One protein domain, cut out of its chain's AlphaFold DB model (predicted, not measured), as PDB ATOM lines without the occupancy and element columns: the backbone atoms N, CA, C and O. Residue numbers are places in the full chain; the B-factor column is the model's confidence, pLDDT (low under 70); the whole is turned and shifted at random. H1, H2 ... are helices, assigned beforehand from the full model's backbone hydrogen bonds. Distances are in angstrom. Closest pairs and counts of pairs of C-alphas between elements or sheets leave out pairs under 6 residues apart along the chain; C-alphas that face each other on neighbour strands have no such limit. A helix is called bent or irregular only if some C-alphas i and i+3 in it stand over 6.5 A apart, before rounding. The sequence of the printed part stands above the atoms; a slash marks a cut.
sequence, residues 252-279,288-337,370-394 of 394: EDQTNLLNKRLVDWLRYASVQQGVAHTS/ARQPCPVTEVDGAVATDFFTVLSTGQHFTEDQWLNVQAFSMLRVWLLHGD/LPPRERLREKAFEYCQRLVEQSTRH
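What this domain is: This is residues 252 to 279, 288 to 337 and 370 to 394 of the 394 residues of the protein "Adaptor related protein complex 5 subunit zeta 1" of Suricata suricatta (UniProt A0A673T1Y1). Two long helices, H1 and H4, run side by side and the same way, with H4 reaching on beyond the end of H1, and a third, kinked helix, H3, crosses H1 at a steep tilt. Short helix H2 packs on the last part of H4, and two long stretches without a named element, residues 268 to 279 and 288 to 304, pair briefly with each other at that end. The printed part has 103 residues with four named helices, in the order H1, H2, H3, H4, and no named strand; the class is all helix, with 61 residues in named elements. It is only just compact, close to loose, with a radius of gyration of the C-alphas of 15.4 A, and spans 46 by 35 by 20 A.

How they stand to each other: H1, residues 252 to 267, touches H4, residues 372 to 391, at a shallow tilt of 23 degrees, the same way; their closest C-alphas are those of Val 263 and Leu 376, 5.5 A apart. With residues 262 to 266 alone, H1 touches residues 318 to 326 of H3, residues 317 to 334. These two run opposite ways at a steep tilt of 52 degrees, and their closest C-alphas, of Trp 265 and Asn 322, are 4.9 A apart. H3 and H4 are close but not clearly touching, with the C-alphas of Leu 333 and Arg 377 closest at 7.3 A. H2, residues 305 to 311, touches residues 387 to 391 of H4 at a steep tilt of 55 degrees, with the C-alphas of Phe 306 and Gln 390 closest at 6.3 A. H2 and H3 are close but not clearly touching, and about perpendicular at 74 degrees; H1 and H2 are apart. The helix packing is mostly crossed, but only just: one of the three touching pairs is at a shallow tilt. Residues 272 to 273 pair with residues 292 to 293, antiparallel. In H1, H2 and H4 every O i to N i+4 pair is within hydrogen-bond range; in H3 12 of 14 are.

Where its parts are: H1 begins at C-alpha 252, (14.043, 3.693, -20.377), and is 22.6 A long from first to last C-alpha. H2 is 9.9 A long. H3 begins at C-alpha 317, (12.175, -16.695, -37.676), and is 26.1 A long; it has a kink of 46 degrees near residue 328 and is irregular, with C-alphas 327 and 330 7.4 A apart. H4, the longest by residues, is 28.0 A long and ends at C-alpha 391, (25.232, -29.545, -25.040).

The domain as a whole: The two C-alphas farthest apart, of Glu 252 and Asp 298, are 48.5 A from each other. Residues 280 to 287 are not printed, and C-alphas 279 and 288 are 12.2 A apart across this cut; residues 338 to 369 are not printed, and C-alphas 337 and 370 are 16.4 A apart. The link from H2 to H3 is tight, while those from H1 to H2 and from H3 to H4 run across the cuts. The mean pLDDT of the printed part is 84.5; the model's confidence is under 70 at residues 276 to 279, 288 to 290, 336 to 337 and at residue 394, the chain's last.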
ATOM      1  N   GLU A 252      14.414   4.770 -21.296       87.12
ATOM      2  CA  GLU A 252      14.043   3.693 -20.377       87.12
ATOM      3  C   GLU A 252      12.920   2.813 -20.951       87.12
ATOM      4  O   GLU A 252      13.022   1.588 -20.921       87.12
ATOM      5  N   ASP A 253      11.907   3.413 -21.585       89.06
ATOM      6  CA  ASP A 253      10.810   2.682 -22.233       89.06
ATOM      7  C   ASP A 253      11.299   1.752 -23.352       89.06
ATOM      8  O   ASP A 253      10.896   0.589 -23.429       89.06
ATOM      9  N   GLN A 254      12.230   2.233 -24.182       89.31
ATOM     10  CA  GLN A 254      12.842   1.456 -25.265       89.31
ATOM     11  C   GLN A 254      13.683   0.304 -24.707       89.31
ATOM     12  O   GLN A 254      13.617  -0.829 -25.191       89.31
ATOM     13  N   THR A 255      14.430   0.571 -23.636       89.19
ATOM     14  CA  THR A 255      15.227  -0.431 -22.921       89.19
ATOM     15  C   THR A 255      14.329  -1.511 -22.311       89.19
ATOM     16  O   THR A 255      14.576  -2.706 -22.480       89.19
ATOM     17  N   ASN A 256      13.234  -1.111 -21.665       90.50
ATOM     18  CA  ASN A 256      12.250  -2.010 -21.071       90.50
ATOM     19  C   ASN A 256      11.509  -2.843 -22.120       90.50
ATOM     20  O   ASN A 256      11.268  -4.033 -21.896       90.50
ATOM     21  N   LEU A 257      11.176  -2.255 -23.269       90.38
ATOM     22  CA  LEU A 257      10.616  -2.985 -24.401       90.38
ATOM     23  C   LEU A 257      11.585  -4.063 -24.890       90.38
ATOM     24  O   LEU A 257      11.179  -5.218 -25.037       90.38
ATOM     25  N   LEU A 258      12.854  -3.712 -25.128       91.00
ATOM     26  CA  LEU A 258      13.826  -4.687 -25.618       91.00
ATOM     27  C   LEU A 258      14.070  -5.794 -24.595       91.00
ATOM     28  O   LEU A 258      14.110  -6.956 -24.982       91.00
ATOM     29  N   ASN A 259      14.144  -5.467 -23.301       92.00
ATOM     30  CA  ASN A 259      14.250  -6.462 -22.232       92.00
ATOM     31  C   ASN A 259      13.123  -7.502 -22.309       92.00
ATOM     32  O   ASN A 259      13.390  -8.702 -22.286       92.00
ATOM     33  N   LYS A 260      11.871  -7.051 -22.465       91.38
ATOM     34  CA  LYS A 260      10.711  -7.944 -22.618       91.38
ATOM     35  C   LYS A 260      10.837  -8.820 -23.870       91.38
ATOM     36  O   LYS A 260      10.666 -10.030 -23.783       91.38
ATOM     37  N   ARG A 261      11.212  -8.230 -25.010       90.75
ATOM     38  CA  ARG A 261      11.389  -8.967 -26.274       90.75
ATOM     39  C   ARG A 261      12.511 -10.003 -26.206       90.75
ATOM     40  O   ARG A 261      12.317 -11.127 -26.652       90.75
ATOM     41  N   LEU A 262      13.659  -9.652 -25.627       92.50
ATOM     42  CA  LEU A 262      14.788 -10.568 -25.447       92.50
ATOM     43  C   LEU A 262      14.404 -11.751 -24.555       92.50
ATOM     44  O   LEU A 262      14.736 -12.884 -24.888       92.50
ATOM     45  N   VAL A 263      13.663 -11.509 -23.467       92.81
ATOM     46  CA  VAL A 263      13.115 -12.586 -22.624       92.81
ATOM     47  C   VAL A 263      12.255 -13.542 -23.452       92.81
ATOM     48  O   VAL A 263      12.441 -14.756 -23.366       92.81
ATOM     49  N   ASP A 264      11.346 -13.007 -24.265       91.19
ATOM     50  CA  ASP A 264      10.451 -13.823 -25.085       91.19
ATOM     51  C   ASP A 264      11.234 -14.647 -26.123       91.19
ATOM     52  O   ASP A 264      11.030 -15.856 -26.230       91.19
ATOM     53  N   TRP A 265      12.181 -14.035 -26.839       92.31
ATOM     54  CA  TRP A 265      12.978 -14.726 -27.860       92.31
ATOM     55  C   TRP A 265      13.940 -15.768 -27.285       92.31
ATOM     56  O   TRP A 265      14.163 -16.799 -27.913       92.31
ATOM     57  N   LEU A 266      14.502 -15.548 -26.093       93.38
ATOM     58  CA  LEU A 266      15.332 -16.555 -25.418       93.38
ATOM     59  C   LEU A 266      14.491 -17.744 -24.939       93.38
ATOM     60  O   LEU A 266      14.927 -18.898 -25.003       93.38
ATOM     61  N   ARG A 267      13.264 -17.480 -24.479       89.25
ATOM     62  CA  ARG A 267      12.372 -18.519 -23.960       89.25
ATOM     63  C   ARG A 267      11.841 -19.428 -25.065       89.25
ATOM     64  O   ARG A 267      11.837 -20.647 -24.881       89.25
ATOM     65  N   TYR A 268      11.411 -18.841 -26.180       81.88
ATOM     66  CA  TYR A 268      10.695 -19.534 -27.245       81.88
ATOM     67  C   TYR A 268      11.545 -19.636 -28.515       81.88
ATOM     68  O   TYR A 268      11.656 -18.683 -29.280       81.88
ATOM     69  N   ALA A 269      12.104 -20.824 -28.745       86.38
ATOM     70  CA  ALA A 269      12.649 -21.241 -30.031       86.38
ATOM     71  C   ALA A 269      11.989 -22.567 -30.416       86.38
ATOM     72  O   ALA A 269      11.902 -23.491 -29.605       86.38
ATOM     73  N   SER A 270      11.478 -22.640 -31.634       84.94
ATOM     74  CA  SER A 270      10.872 -23.831 -32.201       84.94
ATOM     75  C   SER A 270      11.923 -24.915 -32.389       84.94
ATOM     76  O   SER A 270      13.102 -24.654 -32.624       84.94
ATOM     77  N   VAL A 271      11.466 -26.159 -32.304       86.56
ATOM     78  CA  VAL A 271      12.277 -27.365 -32.528       86.56
ATOM     79  C   VAL A 271      12.045 -27.951 -33.925       86.56
ATOM     80  O   VAL A 271      12.347 -29.106 -34.202       86.56
ATOM     81  N   GLN A 272      11.455 -27.154 -34.815       85.50
ATOM     82  CA  GLN A 272      11.154 -27.540 -36.188       85.50
ATOM     83  C   GLN A 272      12.180 -26.919 -37.127       85.50
ATOM     84  O   GLN A 272      12.652 -25.808 -36.910       85.50
ATOM     85  N   GLN A 273      12.505 -27.613 -38.205       83.12
ATOM     86  CA  GLN A 273      13.294 -27.052 -39.281       83.12
ATOM     87  C   GLN A 273      12.466 -26.021 -40.049       83.12
ATOM     88  O   GLN A 273      11.307 -26.261 -40.395       83.12
ATOM     89  N   GLY A 274      13.092 -24.890 -40.366       79.56
ATOM     90  CA  GLY A 274      12.539 -23.917 -41.292       79.56
ATOM     91  C   GLY A 274      12.341 -24.496 -42.694       79.56
ATOM     92  O   GLY A 274      12.913 -25.520 -43.078       79.56
ATOM     93  N   VAL A 275      11.520 -23.812 -43.483       76.00
ATOM     94  CA  VAL A 275      11.267 -24.197 -44.873       76.00
ATOM     95  C   VAL A 275      12.463 -23.799 -45.736       76.00
ATOM     96  O   VAL A 275      12.960 -22.676 -45.646       76.00
ATOM     97  N   ALA A 276      12.916 -24.711 -46.596       65.12
ATOM     98  CA  ALA A 276      13.979 -24.417 -47.543       65.12
ATOM     99  C   ALA A 276      13.502 -23.383 -48.578       65.12
ATOM    100  O   ALA A 276      12.544 -23.617 -49.318       65.12
ATOM    101  N   HIS A 277      14.193 -22.247 -48.672       58.88
ATOM    102  CA  HIS A 277      13.965 -21.241 -49.713       58.88
ATOM    103  C   HIS A 277      14.701 -21.631 -51.007       58.88
ATOM    104  O   HIS A 277      15.523 -20.876 -51.518       58.88
ATOM    105  N   THR A 278      14.480 -22.838 -51.530       52.38
ATOM    106  CA  THR A 278      15.064 -23.228 -52.820       52.38
ATOM    107  C   THR A 278      14.210 -22.696 -53.966       52.38
ATOM    108  O   THR A 278      13.043 -23.074 -54.106       52.38
ATOM    109  N   SER A 279      14.805 -21.864 -54.820       48.66
ATOM    110  CA  SER A 279      14.254 -21.517 -56.130       48.66
ATOM    111  C   SER A 279      14.173 -22.768 -57.012       48.66
ATOM    112  O   SER A 279      15.189 -23.271 -57.475       48.66
ATOM    113  N   ALA A 288       8.256 -30.735 -48.904       50.22
ATOM    114  CA  ALA A 288       9.447 -29.896 -48.714       50.22
ATOM    115  C   ALA A 288       9.122 -28.438 -48.323       50.22
ATOM    116  O   ALA A 288      10.025 -27.661 -48.020       50.22
ATOM    117  N   ARG A 289       7.837 -28.054 -48.344       54.06
ATOM    118  CA  ARG A 289       7.356 -26.711 -47.985       54.06
ATOM    119  C   ARG A 289       6.787 -26.603 -46.570       54.06
ATOM    120  O   ARG A 289       6.376 -25.514 -46.184       54.06
ATOM    121  N   GLN A 290       6.717 -27.702 -45.821       60.62
ATOM    122  CA  GLN A 290       6.235 -27.690 -44.441       60.62
ATOM    123  C   GLN A 290       7.418 -27.741 -43.470       60.62
ATOM    124  O   GLN A 290       8.421 -28.380 -43.788       60.62
ATOM    125  N   PRO A 291       7.321 -27.079 -42.303       70.25
ATOM    126  CA  PRO A 291       8.293 -27.258 -41.236       70.25
ATOM    127  C   PRO A 291       8.419 -28.746 -40.900       70.25
ATOM    128  O   PRO A 291       7.427 -29.405 -40.581       70.25
ATOM    129  N   CYS A 292       9.629 -29.282 -41.018       76.69
ATOM    130  CA  CYS A 292       9.910 -30.693 -40.767       76.69
ATOM    131  C   CYS A 292      10.663 -30.840 -39.444       76.69
ATOM    132  O   CYS A 292      11.451 -29.961 -39.107       76.69
ATOM    133  N   PRO A 293      10.479 -31.931 -38.688       82.12
ATOM    134  CA  PRO A 293      11.341 -32.213 -37.548       82.12
ATOM    135  C   PRO A 293      12.800 -32.360 -37.997       82.12
ATOM    136  O   PRO A 293      13.062 -32.897 -39.075       82.12
ATOM    137  N   VAL A 294      13.743 -31.886 -37.184       81.69
ATOM    138  CA  VAL A 294      15.174 -32.138 -37.411       81.69
ATOM    139  C   VAL A 294      15.497 -33.539 -36.904       81.69
ATOM    140  O   VAL A 294      15.027 -33.920 -35.836       81.69
ATOM    141  N   THR A 295      16.268 -34.313 -37.664       84.38
ATOM    142  CA  THR A 295      16.721 -35.650 -37.258       84.38
ATOM    143  C   THR A 295      18.193 -35.634 -36.869       84.38
ATOM    144  O   THR A 295      19.006 -34.993 -37.537       84.38
ATOM    145  N   GLU A 296      18.528 -36.354 -35.807       83.19
ATOM    146  CA  GLU A 296      19.890 -36.579 -35.333       83.19
ATOM    147  C   GLU A 296      20.630 -37.616 -36.197       83.19
ATOM    148  O   GLU A 296      20.070 -38.195 -37.131       83.19
ATOM    149  N   VAL A 297      21.922 -37.829 -35.917       78.94
ATOM    150  CA  VAL A 297      22.804 -38.721 -36.702       78.94
ATOM    151  C   VAL A 297      22.335 -40.182 -36.662       78.94
ATOM    152  O   VAL A 297      22.555 -40.929 -37.612       78.94
ATOM    153  N   ASP A 298      21.659 -40.581 -35.587       80.44
ATOM    154  CA  ASP A 298      21.041 -41.898 -35.403       80.44
ATOM    155  C   ASP A 298      19.641 -42.017 -36.044       80.44
ATOM    156  O   ASP A 298      19.030 -43.086 -36.021       80.44
ATOM    157  N   GLY A 299      19.131 -40.933 -36.638       79.00
ATOM    158  CA  GLY A 299      17.799 -40.854 -37.230       79.00
ATOM    159  C   GLY A 299      16.672 -40.552 -36.237       79.00
ATOM    160  O   GLY A 299      15.516 -40.476 -36.662       79.00
ATOM    161  N   ALA A 300      16.968 -40.352 -34.945       84.25
ATOM    162  CA  ALA A 300      15.981 -39.919 -33.963       84.25
ATOM    163  C   ALA A 300      15.544 -38.471 -34.227       84.25
ATOM    164  O   ALA A 300      16.293 -37.661 -34.771       84.25
ATOM    165  N   VAL A 301      14.311 -38.120 -33.858       85.06
ATOM    166  CA  VAL A 301      13.841 -36.734 -33.970       85.06
ATOM    167  C   VAL A 301      14.465 -35.908 -32.851       85.06
ATOM    168  O   VAL A 301      14.247 -36.206 -31.678       85.06
ATOM    169  N   ALA A 302      15.175 -34.843 -33.218       85.31
ATOM    170  CA  ALA A 302      15.723 -33.877 -32.284       85.31
ATOM    171  C   ALA A 302      14.581 -33.220 -31.502       85.31
ATOM    172  O   ALA A 302      13.697 -32.570 -32.065       85.31
ATOM    173  N   THR A 303      14.597 -33.410 -30.187       84.00
ATOM    174  CA  THR A 303      13.619 -32.807 -29.266       84.00
ATOM    175  C   THR A 303      14.190 -31.589 -28.548       84.00
ATOM    176  O   THR A 303      13.442 -30.699 -28.140       84.00
ATOM    177  N   ASP A 304      15.516 -31.523 -28.446       87.88
ATOM    178  CA  ASP A 304      16.247 -30.444 -27.808       87.88
ATOM    179  C   ASP A 304      16.537 -29.315 -28.813       87.88
ATOM    180  O   ASP A 304      17.049 -29.523 -29.916       87.88
ATOM    181  N   PHE A 305      16.211 -28.076 -28.429       87.56
ATOM    182  CA  PHE A 305      16.421 -26.914 -29.298       87.56
ATOM    183  C   PHE A 305      17.910 -26.668 -29.592       87.56
ATOM    184  O   PHE A 305      18.226 -26.191 -30.677       87.56
ATOM    185  N   PHE A 306      18.831 -27.005 -28.678       88.19
ATOM    186  CA  PHE A 306      20.274 -26.899 -28.921       88.19
ATOM    187  C   PHE A 306      20.705 -27.711 -30.145       88.19
ATOM    188  O   PHE A 306      21.422 -27.200 -31.008       88.19
ATOM    189  N   THR A 307      20.226 -28.948 -30.248       88.12
ATOM    190  CA  THR A 307      20.498 -29.847 -31.371       88.12
ATOM    191  C   THR A 307      19.940 -29.253 -32.654       88.12
ATOM    192  O   THR A 307      20.674 -29.096 -33.621       88.12
ATOM    193  N   VAL A 308      18.683 -28.797 -32.626       88.69
ATOM    194  CA  VAL A 308      18.026 -28.127 -33.762       88.69
ATOM    195  C   VAL A 308      18.806 -26.891 -34.227       88.69
ATOM    196  O   VAL A 308      19.016 -26.718 -35.425       88.69
ATOM    197  N   LEU A 309      19.282 -26.053 -33.303       88.31
ATOM    198  CA  LEU A 309      20.089 -24.869 -33.619       88.31
ATOM    199  C   LEU A 309      21.506 -25.212 -34.105       88.31
ATOM    200  O   LEU A 309      22.133 -24.387 -34.765       88.31
ATOM    201  N   SER A 310      22.019 -26.402 -33.789       86.44
ATOM    202  CA  SER A 310      23.375 -26.827 -34.160       86.44
ATOM    203  C   SER A 310      23.416 -27.616 -35.472       86.44
ATOM    204  O   SER A 310      24.393 -27.519 -36.211       86.44
ATOM    205  N   THR A 311      22.370 -28.388 -35.776       85.81
ATOM    206  CA  THR A 311      22.315 -29.299 -36.937       85.81
ATOM    207  C   THR A 311      21.298 -28.878 -37.999       85.81
ATOM    208  O   THR A 311      21.345 -29.369 -39.133       85.81
ATOM    209  N   GLY A 312      20.385 -27.965 -37.659       83.38
ATOM    210  CA  GLY A 312      19.335 -27.490 -38.549       83.38
ATOM    211  C   GLY A 312      19.890 -26.847 -39.820       83.38
ATOM    212  O   GLY A 312      20.778 -26.001 -39.782       83.38
ATOM    213  N   GLN A 313      19.326 -27.229 -40.968       82.50
ATOM    214  CA  GLN A 313      19.741 -26.699 -42.275       82.50
ATOM    215  C   GLN A 313      19.120 -25.332 -42.586       82.50
ATOM    216  O   GLN A 313      19.693 -24.514 -43.302       82.50
ATOM    217  N   HIS A 314      17.923 -25.092 -42.057       84.88
ATOM    218  CA  HIS A 314      17.164 -23.869 -42.271       84.88
ATOM    219  C   HIS A 314      16.526 -23.469 -40.951       84.88
ATOM    220  O   HIS A 314      15.859 -24.294 -40.325       84.88
ATOM    221  N   PHE A 315      16.706 -22.211 -40.554       86.81
ATOM    222  CA  PHE A 315      16.122 -21.699 -39.322       86.81
ATOM    223  C   PHE A 315      14.819 -20.951 -39.564       86.81
ATOM    224  O   PHE A 315      14.710 -20.156 -40.505       86.81
ATOM    225  N   THR A 316      13.851 -21.185 -38.684       87.88
ATOM    226  CA  THR A 316      12.631 -20.385 -38.577       87.88
ATOM    227  C   THR A 316      12.947 -18.984 -38.044       87.88
ATOM    228  O   THR A 316      14.052 -18.691 -37.577       87.88
ATOM    229  N   GLU A 317      11.980 -18.073 -38.127       87.00
ATOM    230  CA  GLU A 317      12.175 -16.695 -37.676       87.00
ATOM    231  C   GLU A 317      12.475 -16.599 -36.174       87.00
ATOM    232  O   GLU A 317      13.396 -15.894 -35.770       87.00
ATOM    233  N   ASP A 318      11.753 -17.348 -35.350       89.31
ATOM    234  CA  ASP A 318      11.963 -17.424 -33.906       89.31
ATOM    235  C   ASP A 318      13.337 -18.014 -33.544       89.31
ATOM    236  O   ASP A 318      13.998 -17.485 -32.653       89.31
ATOM    237  N   GLN A 319      13.838 -19.012 -34.284       91.25
ATOM    238  CA  GLN A 319      15.203 -19.531 -34.111       91.25
ATOM    239  C   GLN A 319      16.262 -18.470 -34.442       91.25
ATOM    240  O   GLN A 319      17.228 -18.301 -33.696       91.25
ATOM    241  N   TRP A 320      16.068 -17.694 -35.515       90.69
ATOM    242  CA  TRP A 320      16.951 -16.566 -35.829       90.69
ATOM    243  C   TRP A 320      16.955 -15.512 -34.724       90.69
ATOM    244  O   TRP A 320      18.025 -15.031 -34.346       90.69
ATOM    245  N   LEU A 321      15.781 -15.151 -34.207       91.75
ATOM    246  CA  LEU A 321      15.655 -14.167 -33.132       91.75
ATOM    247  C   LEU A 321      16.269 -14.675 -31.831       91.75
ATOM    248  O   LEU A 321      16.923 -13.901 -31.140       91.75
ATOM    249  N   ASN A 322      16.135 -15.966 -31.537       93.69
ATOM    250  CA  ASN A 322      16.769 -16.608 -30.396       93.69
ATOM    251  C   ASN A 322      18.305 -16.516 -30.467       93.69
ATOM    252  O   ASN A 322      18.938 -15.985 -29.550       93.69
ATOM    253  N   VAL A 323      18.903 -16.933 -31.591       92.62
ATOM    254  CA  VAL A 323      20.361 -16.874 -31.803       92.62
ATOM    255  C   VAL A 323      20.867 -15.431 -31.761       92.62
ATOM    256  O   VAL A 323      21.881 -15.139 -31.124       92.62
ATOM    257  N   GLN A 324      20.155 -14.498 -32.400       91.62
ATOM    258  CA  GLN A 324      20.528 -13.084 -32.386       91.62
ATOM    259  C   GLN A 324      20.408 -12.466 -30.989       91.62
ATOM    260  O   GLN A 324      21.341 -11.786 -30.557       91.62
ATOM    261  N   ALA A 325      19.316 -12.733 -30.268       93.19
ATOM    262  CA  ALA A 325      19.119 -12.281 -28.894       93.19
ATOM    263  C   ALA A 325      20.262 -12.763 -27.998       93.19
ATOM    264  O   ALA A 325      20.868 -11.956 -27.294       93.19
ATOM    265  N   PHE A 326      20.624 -14.046 -28.094       93.62
ATOM    266  CA  PHE A 326      21.752 -14.602 -27.354       93.62
ATOM    267  C   PHE A 326      23.085 -13.943 -27.740       93.62
ATOM    268  O   PHE A 326      23.866 -13.572 -26.863       93.62
ATOM    269  N   SER A 327      23.327 -13.707 -29.035       91.62
ATOM    270  CA  SER A 327      24.575 -13.097 -29.519       91.62
ATOM    271  C   SER A 327      24.825 -11.680 -28.980       91.62
ATOM    272  O   SER A 327      25.975 -11.294 -28.768       91.62
ATOM    273  N   MET A 328      23.763 -10.909 -28.720       89.06
ATOM    274  CA  MET A 328      23.865  -9.552 -28.169       89.06
ATOM    275  C   MET A 328      23.663  -9.487 -26.650       89.06
ATOM    276  O   MET A 328      23.863  -8.428 -26.054       89.06
ATOM    277  N   LEU A 329      23.308 -10.606 -26.009       90.81
ATOM    278  CA  LEU A 329      22.886 -10.669 -24.610       90.81
ATOM    279  C   LEU A 329      23.948 -10.146 -23.647       90.81
ATOM    280  O   LEU A 329      23.653  -9.328 -22.782       90.81
ATOM    281  N   ARG A 330      25.204 -10.573 -23.828       88.31
ATOM    282  CA  ARG A 330      26.320 -10.123 -22.985       88.31
ATOM    283  C   ARG A 330      26.487  -8.610 -23.045       88.31
ATOM    284  O   ARG A 330      26.611  -7.968 -22.010       88.31
ATOM    285  N   VAL A 331      26.526  -8.061 -24.259       83.69
ATOM    286  CA  VAL A 331      26.664  -6.618 -24.475       83.69
ATOM    287  C   VAL A 331      25.514  -5.921 -23.764       83.69
ATOM    288  O   VAL A 331      25.751  -5.085 -22.903       83.69
ATOM    289  N   TRP A 332      24.282  -6.334 -24.034       87.75
ATOM    290  CA  TRP A 332      23.094  -5.704 -23.478       87.75
ATOM    291  C   TRP A 332      23.033  -5.737 -21.940       87.75
ATOM    292  O   TRP A 332      22.757  -4.717 -21.314       87.75
ATOM    293  N   LEU A 333      23.364  -6.871 -21.313       87.44
ATOM    294  CA  LEU A 333      23.369  -7.006 -19.851       87.44
ATOM    295  C   LEU A 333      24.401  -6.093 -19.170       87.44
ATOM    296  O   LEU A 333      24.118  -5.566 -18.092       87.44
ATOM    297  N   LEU A 334      25.559  -5.889 -19.808       81.38
ATOM    298  CA  LEU A 334      26.634  -5.027 -19.305       81.38
ATOM    299  C   LEU A 334      26.345  -3.530 -19.488       81.38
ATOM    300  O   LEU A 334      26.851  -2.723 -18.721       81.38
ATOM    301  N   HIS A 335      25.531  -3.142 -20.475       70.12
ATOM    302  CA  HIS A 335      25.211  -1.728 -20.733       70.12
ATOM    303  C   HIS A 335      24.190  -1.136 -19.756       70.12
ATOM    304  O   HIS A 335      23.955   0.067 -19.776       70.12
ATOM    305  N   GLY A 336      23.555  -1.966 -18.927       58.81
ATOM    306  CA  GLY A 336      22.504  -1.499 -18.037       58.81
ATOM    307  C   GLY A 336      22.987  -0.939 -16.700       58.81
ATOM    308  O   GLY A 336      22.140  -0.426 -15.977       58.81
ATOM    309  N   ASP A 337      24.254  -1.105 -16.293       53.94
ATOM    310  CA  ASP A 337      24.659  -0.663 -14.951       53.94
ATOM    311  C   ASP A 337      24.797   0.861 -14.906       53.94
ATOM    312  O   ASP A 337      25.605   1.424 -15.643       53.94
ATOM    313  N   LEU A 370       9.323  -9.031 -11.189       80.25
ATOM    314  CA  LEU A 370      10.641  -8.438 -11.358       80.25
ATOM    315  C   LEU A 370      10.609  -7.312 -12.406       80.25
ATOM    316  O   LEU A 370       9.947  -7.450 -13.447       80.25
ATOM    317  N   PRO A 371      11.380  -6.228 -12.201       85.19
ATOM    318  CA  PRO A 371      11.678  -5.263 -13.247       85.19
ATOM    319  C   PRO A 371      12.153  -5.967 -14.533       85.19
ATOM    320  O   PRO A 371      12.872  -6.971 -14.454       85.19
ATOM    321  N   PRO A 372      11.826  -5.452 -15.737       85.69
ATOM    322  CA  PRO A 372      12.143  -6.119 -17.006       85.69
ATOM    323  C   PRO A 372      13.610  -6.541 -17.153       85.69
ATOM    324  O   PRO A 372      13.906  -7.577 -17.744       85.69
ATOM    325  N   ARG A 373      14.529  -5.751 -16.593       86.12
ATOM    326  CA  ARG A 373      15.968  -6.022 -16.607       86.12
ATOM    327  C   ARG A 373      16.366  -7.213 -15.732       86.12
ATOM    328  O   ARG A 373      17.156  -8.047 -16.164       86.12
ATOM    329  N   GLU A 374      15.841  -7.296 -14.515       89.19
ATOM    330  CA  GLU A 374      16.114  -8.413 -13.601       89.19
ATOM    331  C   GLU A 374      15.521  -9.709 -14.142       89.19
ATOM    332  O   GLU A 374      16.195 -10.735 -14.178       89.19
ATOM    333  N   ARG A 375      14.316  -9.622 -14.709       91.19
ATOM    334  CA  ARG A 375      13.701 -10.736 -15.428       91.19
ATOM    335  C   ARG A 375      14.549 -11.203 -16.614       91.19
ATOM    336  O   ARG A 375      14.660 -12.404 -16.847       91.19
ATOM    337  N   LEU A 376      15.167 -10.283 -17.363       92.88
ATOM    338  CA  LEU A 376      16.101 -10.654 -18.428       92.88
ATOM    339  C   LEU A 376      17.333 -11.379 -17.877       92.88
ATOM    340  O   LEU A 376      17.742 -12.368 -18.475       92.88
ATOM    341  N   ARG A 377      17.906 -10.936 -16.750       92.44
ATOM    342  CA  ARG A 377      19.046 -11.614 -16.103       92.44
ATOM    343  C   ARG A 377      18.694 -13.044 -15.684       92.44
ATOM    344  O   ARG A 377      19.443 -13.962 -16.005       92.44
ATOM    345  N   GLU A 378      17.546 -13.238 -15.035       92.75
ATOM    346  CA  GLU A 378      17.050 -14.563 -14.636       92.75
ATOM    347  C   GLU A 378      16.869 -15.476 -15.859       92.75
ATOM    348  O   GLU A 378      17.418 -16.575 -15.919       92.75
ATOM    349  N   LYS A 379      16.165 -14.997 -16.893       93.69
ATOM    350  CA  LYS A 379      15.882 -15.797 -18.094       93.69
ATOM    351  C   LYS A 379      17.107 -16.034 -18.970       93.69
ATOM    352  O   LYS A 379      17.201 -17.081 -19.605       93.69
ATOM    353  N   ALA A 380      18.065 -15.113 -18.973       94.62
ATOM    354  CA  ALA A 380      19.380 -15.317 -19.566       94.62
ATOM    355  C   ALA A 380      20.132 -16.461 -18.878       94.62
ATOM    356  O   ALA A 380      20.705 -17.311 -19.558       94.62
ATOM    357  N   PHE A 381      20.110 -16.499 -17.543       93.50
ATOM    358  CA  PHE A 381      20.748 -17.559 -16.770       93.50
ATOM    359  C   PHE A 381      20.095 -18.924 -17.032       93.50
ATOM    360  O   PHE A 381      20.800 -19.863 -17.396       93.50
ATOM    361  N   GLU A 382      18.761 -19.012 -16.963       94.06
ATOM    362  CA  GLU A 382      18.012 -20.233 -17.309       94.06
ATOM    363  C   GLU A 382      18.330 -20.715 -18.730       94.06
ATOM    364  O   GLU A 382      18.539 -21.905 -18.961       94.06
ATOM    365  N   TYR A 383      18.397 -19.790 -19.693       94.75
ATOM    366  CA  TYR A 383      18.731 -20.110 -21.077       94.75
ATOM    367  C   TYR A 383      20.143 -20.702 -21.207       94.75
ATOM    368  O   TYR A 383      20.319 -21.728 -21.862       94.75
ATOM    369  N   CYS A 384      21.140 -20.088 -20.562       93.69
ATOM    370  CA  CYS A 384      22.514 -20.594 -20.536       93.69
ATOM    371  C   CYS A 384      22.605 -21.973 -19.873       93.69
ATOM    372  O   CYS A 384      23.279 -22.852 -20.404       93.69
ATOM    373  N   GLN A 385      21.916 -22.180 -18.749       92.81
ATOM    374  CA  GLN A 385      21.877 -23.476 -18.077       92.81
ATOM    375  C   GLN A 385      21.281 -24.549 -18.996       92.81
ATOM    376  O   GLN A 385      21.894 -25.594 -19.193       92.81
ATOM    377  N   ARG A 386      20.145 -24.250 -19.637       92.12
ATOM    378  CA  ARG A 386      19.494 -25.148 -20.599       92.12
ATOM    379  C   ARG A 386      20.418 -25.499 -21.772       92.12
ATOM    380  O   ARG A 386      20.451 -26.652 -22.190       92.12
ATOM    381  N   LEU A 387      21.180 -24.528 -22.290       91.06
ATOM    382  CA  LEU A 387      22.185 -24.772 -23.332       91.06
ATOM    383  C   LEU A 387      23.299 -25.707 -22.852       91.06
ATOM    384  O   LEU A 387      23.651 -26.634 -23.573       91.06
ATOM    385  N   VAL A 388      23.849 -25.474 -21.656       91.44
ATOM    386  CA  VAL A 388      24.913 -26.318 -21.093       91.44
ATOM    387  C   VAL A 388      24.405 -27.746 -20.909       91.44
ATOM    388  O   VAL A 388      25.021 -28.672 -21.432       91.44
ATOM    389  N   GLU A 389      23.251 -27.919 -20.263       91.44
ATOM    390  CA  GLU A 389      22.632 -29.227 -20.031       91.44
ATOM    391  C   GLU A 389      22.423 -30.009 -21.333       91.44
ATOM    392  O   GLU A 389      22.793 -31.180 -21.407       91.44
ATOM    393  N   GLN A 390      21.888 -29.371 -22.378       89.44
ATOM    394  CA  GLN A 390      21.669 -30.029 -23.671       89.44
ATOM    395  C   GLN A 390      22.974 -30.290 -24.428       89.44
ATOM    396  O   GLN A 390      23.130 -31.350 -25.023       89.44
ATOM    397  N   SER A 391      23.940 -29.369 -24.367       87.38
ATOM    398  CA  SER A 391      25.232 -29.545 -25.040       87.38
ATOM    399  C   SER A 391      26.057 -30.696 -24.469       87.38
ATOM    400  O   SER A 391      26.777 -31.336 -25.217       87.38
ATOM    401  N   THR A 392      25.924 -30.999 -23.172       83.81
ATOM    402  CA  THR A 392      26.651 -32.109 -22.524       83.81
ATOM    403  C   THR A 392      26.105 -33.500 -22.846       83.81
ATOM    404  O   THR A 392      26.725 -34.494 -22.477       83.81
ATOM    405  N   ARG A 393      24.935 -33.591 -23.493       76.06
ATOM    406  CA  ARG A 393      24.327 -34.867 -23.908       76.06
ATOM    407  C   ARG A 393      24.849 -35.368 -25.259       76.06
ATOM    408  O   ARG A 393      24.609 -36.529 -25.583       76.06
ATOM    409  N   HIS A 394      25.532 -34.507 -26.013       60.28
ATOM    410  CA  HIS A 394      26.158 -34.784 -27.306       60.28
ATOM    411  C   HIS A 394      27.680 -34.773 -27.170       60.28
ATOM    412  O   HIS A 394      28.332 -35.489 -27.964       60.28
TER     413      HIS A 394